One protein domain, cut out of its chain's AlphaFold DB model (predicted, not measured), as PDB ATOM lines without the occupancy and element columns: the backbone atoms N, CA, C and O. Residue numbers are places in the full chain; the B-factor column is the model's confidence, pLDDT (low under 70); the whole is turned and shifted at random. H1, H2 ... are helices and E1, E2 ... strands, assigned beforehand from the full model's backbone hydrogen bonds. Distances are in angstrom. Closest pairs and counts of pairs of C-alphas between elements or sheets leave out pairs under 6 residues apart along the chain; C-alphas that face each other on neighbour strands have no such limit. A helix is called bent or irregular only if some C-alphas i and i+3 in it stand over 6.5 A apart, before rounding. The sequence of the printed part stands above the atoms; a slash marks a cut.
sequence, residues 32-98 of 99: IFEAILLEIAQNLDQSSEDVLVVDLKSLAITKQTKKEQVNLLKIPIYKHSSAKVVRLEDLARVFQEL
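What this domain is: This is residues 32 to 98 of the 99 residues of an uncharacterized protein of Flavobacterium sp. CLA17 (UniProt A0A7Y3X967). This is an open, loose arch without a shared core: helix H1 stands at one end, a small hairpin of strands E1 and E2 followed by helix H2 makes the other, and the long link of residues 46 to 77 winds between them. The two ends are far from each other, and H1 is apart from both E2 and H2. The printed part has 67 residues with two named helices and two named strands, in the order H1, E1, E2, H2; the sheet has the order E1 - E2 and is antiparallel. The class is mixed, helices and strands, with under half of the residues, 29 of 67, in named elements. The whole is extended, with a radius of gyration of the C-alphas of 17.1 A and spans of 40 by 35 by 19 A.

Where its parts are: Find C-alpha 32 at (-68.705, 69.216, 32.902); from there H1, residues 32 to 45, runs 21.6 A to C-alpha 45 at (-77.373, 76.607, 14.581). H1 is irregular: C-alphas 32 and 35 are 7.4 A apart. Past residues 46 to 77, look for E1 at residues 78 to 80, 6.6 A long, and E2 at residues 83 to 85, 6.1 A long. H2, residues 88 to 96, then runs 12.3 A to C-alpha 96 at (-60.486, 46.397, 15.614).

How they stand to each other: Begin at the sheet, where E1 and E2 are antiparallel neighbours and form a hairpin, with 134 degrees between their N-to-C directions. The C-alphas of Lys 79 and Lys 84 face each other at 4.8 A. Look across the pair for N 78 and O 85 at 2.8 A and N 80 and O 83 at 2.9 A, both within hydrogen-bond range. A tight link of 2 residues leads from E2 to H2, while E1 and H2 are apart. H1 is apart from E2 and from H2. In H2 every O i to N i+4 pair is within hydrogen-bond range; in H1 9 of 10 are.

The domain as a whole: The two C-alphas farthest apart are those of Gln 46 and Leu 73, at 42.9 A; the first and last printed C-alphas, of Ile 32 and Leu 98, are 29.6 A apart. The printed part has no cut. The link from H1 to E1 is long, with 32 residues, and the links E1 to E2 and E2 to H2 are tight. Residues 45 to 50, of which 45 belongs to H1, stand free, as do residues 62 to 67 and 79 to 84. Mean pLDDT of the printed part is 70.3; residues 47 to 74 and 97 to 98 of the model are under 70.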
ATOM      1  N   ILE A  32     -69.977  68.853  33.549       88.69
ATOM      2  CA  ILE A  32     -68.705  69.216  32.902       88.69
ATOM      3  C   ILE A  32     -68.836  69.461  31.388       88.69
ATOM      4  O   ILE A  32     -68.031  70.185  30.812       88.69
ATOM      5  N   PHE A  33     -69.852  68.884  30.741       84.69
ATOM      6  CA  PHE A  33     -70.061  69.003  29.298       84.69
ATOM      7  C   PHE A  33     -71.026  70.127  28.898       84.69
ATOM      8  O   PHE A  33     -71.195  70.368  27.705       84.69
ATOM      9  N   GLU A  34     -71.654  70.814  29.860       85.31
ATOM     10  CA  GLU A  34     -72.701  71.812  29.600       85.31
ATOM     11  C   GLU A  34     -72.213  72.937  28.678       85.31
ATOM     12  O   GLU A  34     -72.816  73.182  27.634       85.31
ATOM     13  N   ALA A  35     -71.093  73.575  29.030       85.56
ATOM     14  CA  ALA A  35     -70.561  74.714  28.283       85.56
ATOM     15  C   ALA A  35     -70.171  74.339  26.843       85.56
ATOM     16  O   ALA A  35     -70.518  75.047  25.903       85.56
ATOM     17  N   ILE A  36     -69.515  73.189  26.670       86.50
ATOM     18  CA  ILE A  36     -69.028  72.724  25.364       86.50
ATOM     19  C   ILE A  36     -70.185  72.369  24.440       86.50
ATOM     20  O   ILE A  36     -70.189  72.739  23.272       86.50
ATOM     21  N   LEU A  37     -71.182  71.645  24.951       87.50
ATOM     22  CA  LEU A  37     -72.325  71.248  24.134       87.50
ATOM     23  C   LEU A  37     -73.190  72.449  23.753       87.50
ATOM     24  O   LEU A  37     -73.729  72.470  22.648       87.50
ATOM     25  N   LEU A  38     -73.290  73.451  24.630       87.44
ATOM     26  CA  LEU A  38     -73.961  74.705  24.311       87.44
ATOM     27  C   LEU A  38     -73.244  75.453  23.178       87.44
ATOM     28  O   LEU A  38     -73.904  75.872  22.231       87.44
ATOM     29  N   GLU A  39     -71.918  75.571  23.250       85.56
ATOM     30  CA  GLU A  39     -71.098  76.216  22.217       85.56
ATOM     31  C   GLU A  39     -71.204  75.484  20.869       85.56
ATOM     32  O   GLU A  39     -71.485  76.102  19.843       85.56
ATOM     33  N   ILE A  40     -71.089  74.149  20.873       84.38
ATOM     34  CA  ILE A  40     -71.254  73.323  19.668       84.38
ATOM     35  C   ILE A  40     -72.638  73.526  19.053       84.38
ATOM     36  O   ILE A  40     -72.753  73.754  17.850       84.38
ATOM     37  N   ALA A  41     -73.692  73.455  19.869       84.88
ATOM     38  CA  ALA A  41     -75.052  73.628  19.382       84.88
ATOM     39  C   ALA A  41     -75.252  75.020  18.763       84.88
ATOM     40  O   ALA A  41     -75.861  75.120  17.701       84.88
ATOM     41  N   GLN A  42     -74.720  76.083  19.384       84.44
ATOM     42  CA  GLN A  42     -74.808  77.462  18.880       84.44
ATOM     43  C   GLN A  42     -74.096  77.648  17.544       84.44
ATOM     44  O   GLN A  42     -74.658  78.268  16.642       84.44
ATOM     45  N   ASN A  43     -72.903  77.079  17.394       81.00
ATOM     46  CA  ASN A  43     -72.148  77.163  16.145       81.00
ATOM     47  C   ASN A  43     -72.874  76.424  15.009       81.00
ATOM     48  O   ASN A  43     -73.070  76.975  13.925       81.00
ATOM     49  N   LEU A  44     -73.388  75.221  15.284       79.06
ATOM     50  CA  LEU A  44     -74.182  74.460  14.312       79.06
ATOM     51  C   LEU A  44     -75.468  75.195  13.903       79.06
ATOM     52  O   LEU A  44     -75.816  75.223  12.723       79.06
ATOM     53  N   ASP A  45     -76.161  75.826  14.854       81.75
ATOM     54  CA  ASP A  45     -77.373  76.607  14.581       81.75
ATOM     55  C   ASP A  45     -77.089  77.865  13.740       81.75
ATOM     56  O   ASP A  45     -77.914  78.284  12.928       81.75
ATOM     57  N   GLN A  46     -75.891  78.443  13.860       79.25
ATOM     58  CA  GLN A  46     -75.469  79.602  13.072       79.25
ATOM     59  C   GLN A  46     -75.041  79.269  11.635       79.25
ATOM     60  O   GLN A  46     -74.784  80.200  10.868       79.25
ATOM     61  N   SER A  47     -75.072  77.988  11.238       65.19
ATOM     62  CA  SER A  47     -74.668  77.513   9.904       65.19
ATOM     63  C   SER A  47     -73.178  77.712   9.608       65.19
ATOM     64  O   SER A  47     -72.785  77.765   8.443       65.19
ATOM     65  N   SER A  48     -72.337  77.826  10.642       54.91
ATOM     66  CA  SER A  48     -70.896  77.744  10.442       54.91
ATOM     67  C   SER A  48     -70.560  76.284  10.143       54.91
ATOM     68  O   SER A  48     -70.661  75.435  11.028       54.91
ATOM     69  N   GLU A  49     -70.126  75.984   8.920       52.28
ATOM     70  CA  GLU A  49     -69.468  74.708   8.580       52.28
ATOM     71  C   GLU A  49     -68.090  74.560   9.265       52.28
ATOM     72  O   GLU A  49     -67.292  73.689   8.921       52.28
ATOM     73  N   ASP A  50     -67.797  75.415  10.245       48.97
ATOM     74  CA  ASP A  50     -66.541  75.435  10.962       48.97
ATOM     75  C   ASP A  50     -66.427  74.197  11.852       48.97
ATOM     76  O   ASP A  50     -67.180  73.962  12.802       48.97
ATOM     77  N   VAL A  51     -65.441  73.377  11.504       50.34
ATOM     78  CA  VAL A  51     -65.025  72.193  12.245       50.34
ATOM     79  C   VAL A  51     -64.569  72.624  13.639       50.34
ATOM     80  O   VAL A  51     -63.480  73.170  13.812       50.34
ATOM     81  N   LEU A  52     -65.386  72.344  14.655       52.81
ATOM     82  CA  LEU A  52     -64.987  72.521  16.049       52.81
ATOM     83  C   LEU A  52     -63.959  71.458  16.434       52.81
ATOM     84  O   LEU A  52     -64.284  70.299  16.695       52.81
ATOM     85  N   VAL A  53     -62.693  71.869  16.484       53.81
ATOM     86  CA  VAL A  53     -61.606  71.066  17.043       53.81
ATOM     87  C   VAL A  53     -61.656  71.192  18.564       53.81
ATOM     88  O   VAL A  53     -61.102  72.119  19.149       53.81
ATOM     89  N   VAL A  54     -62.337  70.252  19.219       54.50
ATOM     90  CA  VAL A  54     -62.329  70.147  20.684       54.50
ATOM     91  C   VAL A  54     -60.986  69.554  21.122       54.50
ATOM     92  O   VAL A  54     -60.746  68.356  20.960       54.50
ATOM     93  N   ASP A  55     -60.095  70.379  21.682       53.06
ATOM     94  CA  ASP A  55     -58.849  69.886  22.275       53.06
ATOM     95  C   ASP A  55     -59.140  69.229  23.631       53.06
ATOM     96  O   ASP A  55     -59.240  69.878  24.678       53.06
ATOM     97  N   LEU A  56     -59.253  67.901  23.599       54.78
ATOM     98  CA  LEU A  56     -59.473  67.032  24.756       54.78
ATOM     99  C   LEU A  56     -58.399  67.175  25.849       54.78
ATOM    100  O   LEU A  56     -58.593  66.653  26.942       54.78
ATOM    101  N   LYS A  57     -57.273  67.858  25.593       57.28
ATOM    102  CA  LYS A  57     -56.252  68.153  26.613       57.28
ATOM    103  C   LYS A  57     -56.670  69.254  27.588       57.28
ATOM    104  O   LYS A  57     -56.158  69.282  28.703       57.28
ATOM    105  N   SER A  58     -57.563  70.155  27.169       53.69
ATOM    106  CA  SER A  58     -58.071  71.263  27.996       53.69
ATOM    107  C   SER A  58     -59.167  70.817  28.969       53.69
ATOM    108  O   SER A  58     -59.329  71.383  30.049       53.69
ATOM    109  N   LEU A  59     -59.875  69.744  28.619       50.53
ATOM    110  CA  LEU A  59     -60.798  69.049  29.494       50.53
ATOM    111  C   LEU A  59     -59.979  68.078  30.323       50.53
ATOM    112  O   LEU A  59     -59.403  67.138  29.785       50.53
ATOM    113  N   ALA A  60     -59.906  68.293  31.631       45.44
ATOM    114  CA  ALA A  60     -59.273  67.373  32.567       45.44
ATOM    115  C   ALA A  60     -60.066  66.050  32.658       45.44
ATOM    116  O   ALA A  60     -60.641  65.712  33.688       45.44
ATOM    117  N   ILE A  61     -60.116  65.294  31.560       48.25
ATOM    118  CA  ILE A  61     -60.622  63.933  31.505       48.25
ATOM    119  C   ILE A  61     -59.543  63.088  32.172       48.25
ATOM    120  O   ILE A  61     -58.452  62.860  31.644       48.25
ATOM    121  N   THR A  62     -59.838  62.694  33.404       45.78
ATOM    122  CA  THR A  62     -59.043  61.789  34.228       45.78
ATOM    123  C   THR A  62     -58.544  60.602  33.407       45.78
ATOM    124  O   THR A  62     -59.321  59.873  32.793       45.78
ATOM    125  N   LYS A  63     -57.217  60.429  33.408       49.25
ATOM    126  CA  LYS A  63     -56.461  59.371  32.727       49.25
ATOM    127  C   LYS A  63     -56.915  57.977  33.185       49.25
ATOM    128  O   LYS A  63     -56.316  57.400  34.085       49.25
ATOM    129  N   GLN A  64     -57.933  57.422  32.542       43.97
ATOM    130  CA  GLN A  64     -58.201  55.979  32.554       43.97
ATOM    131  C   GLN A  64     -58.397  55.407  31.146       43.97
ATOM    132  O   GLN A  64     -58.974  54.343  30.969       43.97
ATOM    133  N   THR A  65     -57.855  56.056  30.119       48.59
ATOM    134  CA  THR A  65     -57.617  55.386  28.841       48.59
ATOM    135  C   THR A  65     -56.294  54.642  28.953       48.59
ATOM    136  O   THR A  65     -55.230  55.263  29.040       48.59
ATOM    137  N   LYS A  66     -56.351  53.303  28.990       44.50
ATOM    138  CA  LYS A  66     -55.184  52.454  28.730       44.50
ATOM    139  C   LYS A  66     -54.520  52.983  27.459       44.50
ATOM    140  O   LYS A  66     -55.105  52.942  26.381       44.50
ATOM    141  N   LYS A  67     -53.316  53.539  27.597       51.41
ATOM    142  CA  LYS A  67     -52.471  53.884  26.455       51.41
ATOM    143  C   LYS A  67     -51.921  52.581  25.900       51.41
ATOM    144  O   LYS A  67     -50.792  52.212  26.208       51.41
ATOM    145  N   GLU A  68     -52.726  51.863  25.136       57.41
ATOM    146  CA  GLU A  68     -52.193  50.788  24.316       57.41
ATOM    147  C   GLU A  68     -51.413  51.447  23.182       57.41
ATOM    148  O   GLU A  68     -51.944  52.210  22.375       57.41
ATOM    149  N   GLN A  69     -50.093  51.269  23.217       58.75
ATOM    150  CA  GLN A  69     -49.220  51.743  22.156       58.75
ATOM    151  C   GLN A  69     -49.556  50.944  20.899       58.75
ATOM    152  O   GLN A  69     -49.187  49.778  20.774       58.75
ATOM    153  N   VAL A  70     -50.275  51.571  19.971       60.00
ATOM    154  CA  VAL A  70     -50.561  50.966  18.672       60.00
ATOM    155  C   VAL A  70     -49.257  50.892  17.891       60.00
ATOM    156  O   VAL A  70     -48.642  51.913  17.576       60.00
ATOM    157  N   ASN A  71     -48.816  49.674  17.585       62.91
ATOM    158  CA  ASN A  71     -47.635  49.462  16.765       62.91
ATOM    159  C   ASN A  71     -47.961  49.776  15.295       62.91
ATOM    160  O   ASN A  71     -48.522  48.953  14.573       62.91
ATOM    161  N   LEU A  72     -47.586  50.980  14.857       64.56
ATOM    162  CA  LEU A  72     -47.847  51.494  13.508       64.56
ATOM    163  C   LEU A  72     -47.026  50.798  12.407       64.56
ATOM    164  O   LEU A  72     -47.251  51.075  11.233       64.56
ATOM    165  N   LEU A  73     -46.106  49.881  12.744       65.69
ATOM    166  CA  LEU A  73     -45.330  49.125  11.748       65.69
ATOM    167  C   LEU A  73     -46.205  48.230  10.857       65.69
ATOM    168  O   LEU A  73     -45.773  47.841   9.777       65.69
ATOM    169  N   LYS A  74     -47.427  47.909  11.298       67.88
ATOM    170  CA  LYS A  74     -48.381  47.091  10.536       67.88
ATOM    171  C   LYS A  74     -49.274  47.900   9.593       67.88
ATOM    172  O   LYS A  74     -50.034  47.304   8.837       67.88
ATOM    173  N   ILE A  75     -49.211  49.231   9.638       78.06
ATOM    174  CA  ILE A  75     -50.095  50.090   8.851       78.06
ATOM    175  C   ILE A  75     -49.387  50.489   7.552       78.06
ATOM    176  O   ILE A  75     -48.310  51.091   7.609       78.06
ATOM    177  N   PRO A  76     -49.967  50.199   6.375       80.00
ATOM    178  CA  PRO A  76     -49.409  50.658   5.113       80.00
ATOM    179  C   PRO A  76     -49.451  52.191   5.045       80.00
ATOM    180  O   PRO A  76     -50.498  52.822   5.198       80.00
ATOM    181  N   ILE A  77     -48.287  52.800   4.815       84.06
ATOM    182  CA  ILE A  77     -48.148  54.249   4.646       84.06
ATOM    183  C   ILE A  77     -48.065  54.556   3.155       84.06
ATOM    184  O   ILE A  77     -47.195  54.048   2.446       84.06
ATOM    185  N   TYR A  78     -48.933  55.447   2.696       85.50
ATOM    186  CA  TYR A  78     -49.008  55.888   1.311       85.50
ATOM    187  C   TYR A  78     -48.395  57.281   1.155       85.50
ATOM    188  O   TYR A  78     -48.224  58.023   2.124       85.50
ATOM    189  N   LYS A  79     -48.070  57.662  -0.082       88.50
ATOM    190  CA  LYS A  79     -47.690  59.036  -0.426       88.50
ATOM    191  C   LYS A  79     -48.793  59.671  -1.258       88.50
ATOM    192  O   LYS A  79     -49.162  59.123  -2.292       88.50
ATOM    193  N   HIS A  80     -49.271  60.833  -0.834       82.81
ATOM    194  CA  HIS A  80     -50.196  61.647  -1.610       82.81
ATOM    195  C   HIS A  80     -49.727  63.098  -1.584       82.81
ATOM    196  O   HIS A  80     -49.574  63.675  -0.512       82.81
ATOM    197  N   SER A  81     -49.475  63.678  -2.761       77.62
ATOM    198  CA  SER A  81     -49.009  65.065  -2.906       77.62
ATOM    199  C   SER A  81     -47.863  65.421  -1.943       77.62
ATOM    200  O   SER A  81     -47.968  66.333  -1.131       77.62
ATOM    201  N   SER A  82     -46.779  64.637  -1.970       84.94
ATOM    202  CA  SER A  82     -45.599  64.747  -1.083       84.94
ATOM    203  C   SER A  82     -45.812  64.473   0.419       84.94
ATOM    204  O   SER A  82     -44.830  64.293   1.140       84.94
ATOM    205  N   ALA A  83     -47.053  64.322   0.885       81.00
ATOM    206  CA  ALA A  83     -47.364  63.963   2.263       81.00
ATOM    207  C   ALA A  83     -47.429  62.440   2.453       81.00
ATOM    208  O   ALA A  83     -47.888  61.702   1.577       81.00
ATOM    209  N   LYS A  84     -46.985  61.961   3.622       85.56
ATOM    210  CA  LYS A  84     -47.238  60.585   4.068       85.56
ATOM    211  C   LYS A  84     -48.654  60.525   4.631       85.56
ATOM    212  O   LYS A  84     -48.964  61.265   5.559       85.56
ATOM    213  N   VAL A  85     -49.490  59.658   4.078       86.19
ATOM    214  CA  VAL A  85     -50.895  59.517   4.468       86.19
ATOM    215  C   VAL A  85     -51.211  58.063   4.791       86.19
ATOM    216  O   VAL A  85     -50.598  57.141   4.252       86.19
ATOM    217  N   VAL A  86     -52.175  57.862   5.678       86.06
ATOM    218  CA  VAL A  86     -52.704  56.552   6.062       86.06
ATOM    219  C   VAL A  86     -54.179  56.539   5.694       86.06
ATOM    220  O   VAL A  86     -54.876  57.530   5.916       86.06
ATOM    221  N   ARG A  87     -54.661  55.439   5.112       85.25
ATOM    222  CA  ARG A  87     -56.094  55.295   4.849       85.25
ATOM    223  C   ARG A  87     -56.817  55.020   6.160       85.25
ATOM    224  O   ARG A  87     -56.367  54.217   6.973       85.25
ATOM    225  N   LEU A  88     -57.967  55.664   6.336       81.25
ATOM    226  CA  LEU A  88     -58.820  55.466   7.508       81.25
ATOM    227  C   LEU A  88     -59.252  54.001   7.673       81.25
ATOM    228  O   LEU A  88     -59.321  53.521   8.799       81.25
ATOM    229  N   GLU A  89     -59.472  53.279   6.572       84.62
ATOM    230  CA  GLU A  89     -59.830  51.852   6.573       84.62
ATOM    231  C   GLU A  89     -58.736  50.967   7.192       84.62
ATOM    232  O   GLU A  89     -59.028  50.101   8.018       84.62
ATOM    233  N   ASP A  90     -57.472  51.213   6.835       81.75
ATOM    234  CA  ASP A  90     -56.329  50.452   7.355       81.75
ATOM    235  C   ASP A  90     -56.101  50.742   8.842       81.75
ATOM    236  O   ASP A  90     -55.786  49.847   9.626       81.75
ATOM    237  N   LEU A  91     -56.317  51.994   9.247       82.12
ATOM    238  CA  LEU A  91     -56.246  52.415  10.640       82.12
ATOM    239  C   LEU A  91     -57.374  51.781  11.470       82.12
ATOM    240  O   LEU A  91     -57.110  51.241  12.543       82.12
ATOM    241  N   ALA A  92     -58.608  51.767  10.958       81.25
ATOM    242  CA  ALA A  92     -59.751  51.141  11.620       81.25
ATOM    243  C   ALA A  92     -59.567  49.627  11.810       81.25
ATOM    244  O   ALA A  92     -59.906  49.106  12.871       81.25
ATOM    245  N   ARG A  93     -58.974  48.930  10.829       79.56
ATOM    246  CA  ARG A  93     -58.670  47.494  10.937       79.56
ATOM    247  C   ARG A  93     -57.721  47.193  12.098       79.56
ATOM    248  O   ARG A  93     -57.993  46.294  12.884       79.56
ATOM    249  N   VAL A  94     -56.655  47.979  12.253       73.75
ATOM    250  CA  VAL A  94     -55.706  47.800  13.366       73.75
ATOM    251  C   VAL A  94     -56.357  48.086  14.720       73.75
ATOM    252  O   VAL A  94     -56.063  47.397  15.692       73.75
ATOM    253  N   PHE A  95     -57.266  49.061  14.798       73.56
ATOM    254  CA  PHE A  95     -58.008  49.322  16.034       73.56
ATOM    255  C   PHE A  95     -59.027  48.228  16.375       73.56
ATOM    256  O   PHE A  95     -59.258  47.985  17.555       73.56
ATOM    257  N   GLN A  96     -59.608  47.548  15.381       73.75
ATOM    258  CA  GLN A  96     -60.486  46.397  15.614       73.75
ATOM    259  C   GLN A  96     -59.733  45.166  16.130       73.75
ATOM    260  O   GLN A  96     -60.294  44.417  16.914       73.75
ATOM    261  N   GLU A  97     -58.477  44.964  15.728       66.25
ATOM    262  CA  GLU A  97     -57.639  43.860  16.229       66.25
ATOM    263  C   GLU A  97     -57.166  44.053  17.684       66.25
ATOM    264  O   GLU A  97     -56.650  43.114  18.289       66.25
ATOM    265  N   LEU A  98     -57.296  45.266  18.234       60.88
ATOM    266  CA  LEU A  98     -56.872  45.617  19.595       60.88
ATOM    267  C   LEU A  98     -58.012  45.570  20.631       60.88
ATOM    268  O   LEU A  98     -57.736  45.688  21.822       60.88
TER     269      LEU A  98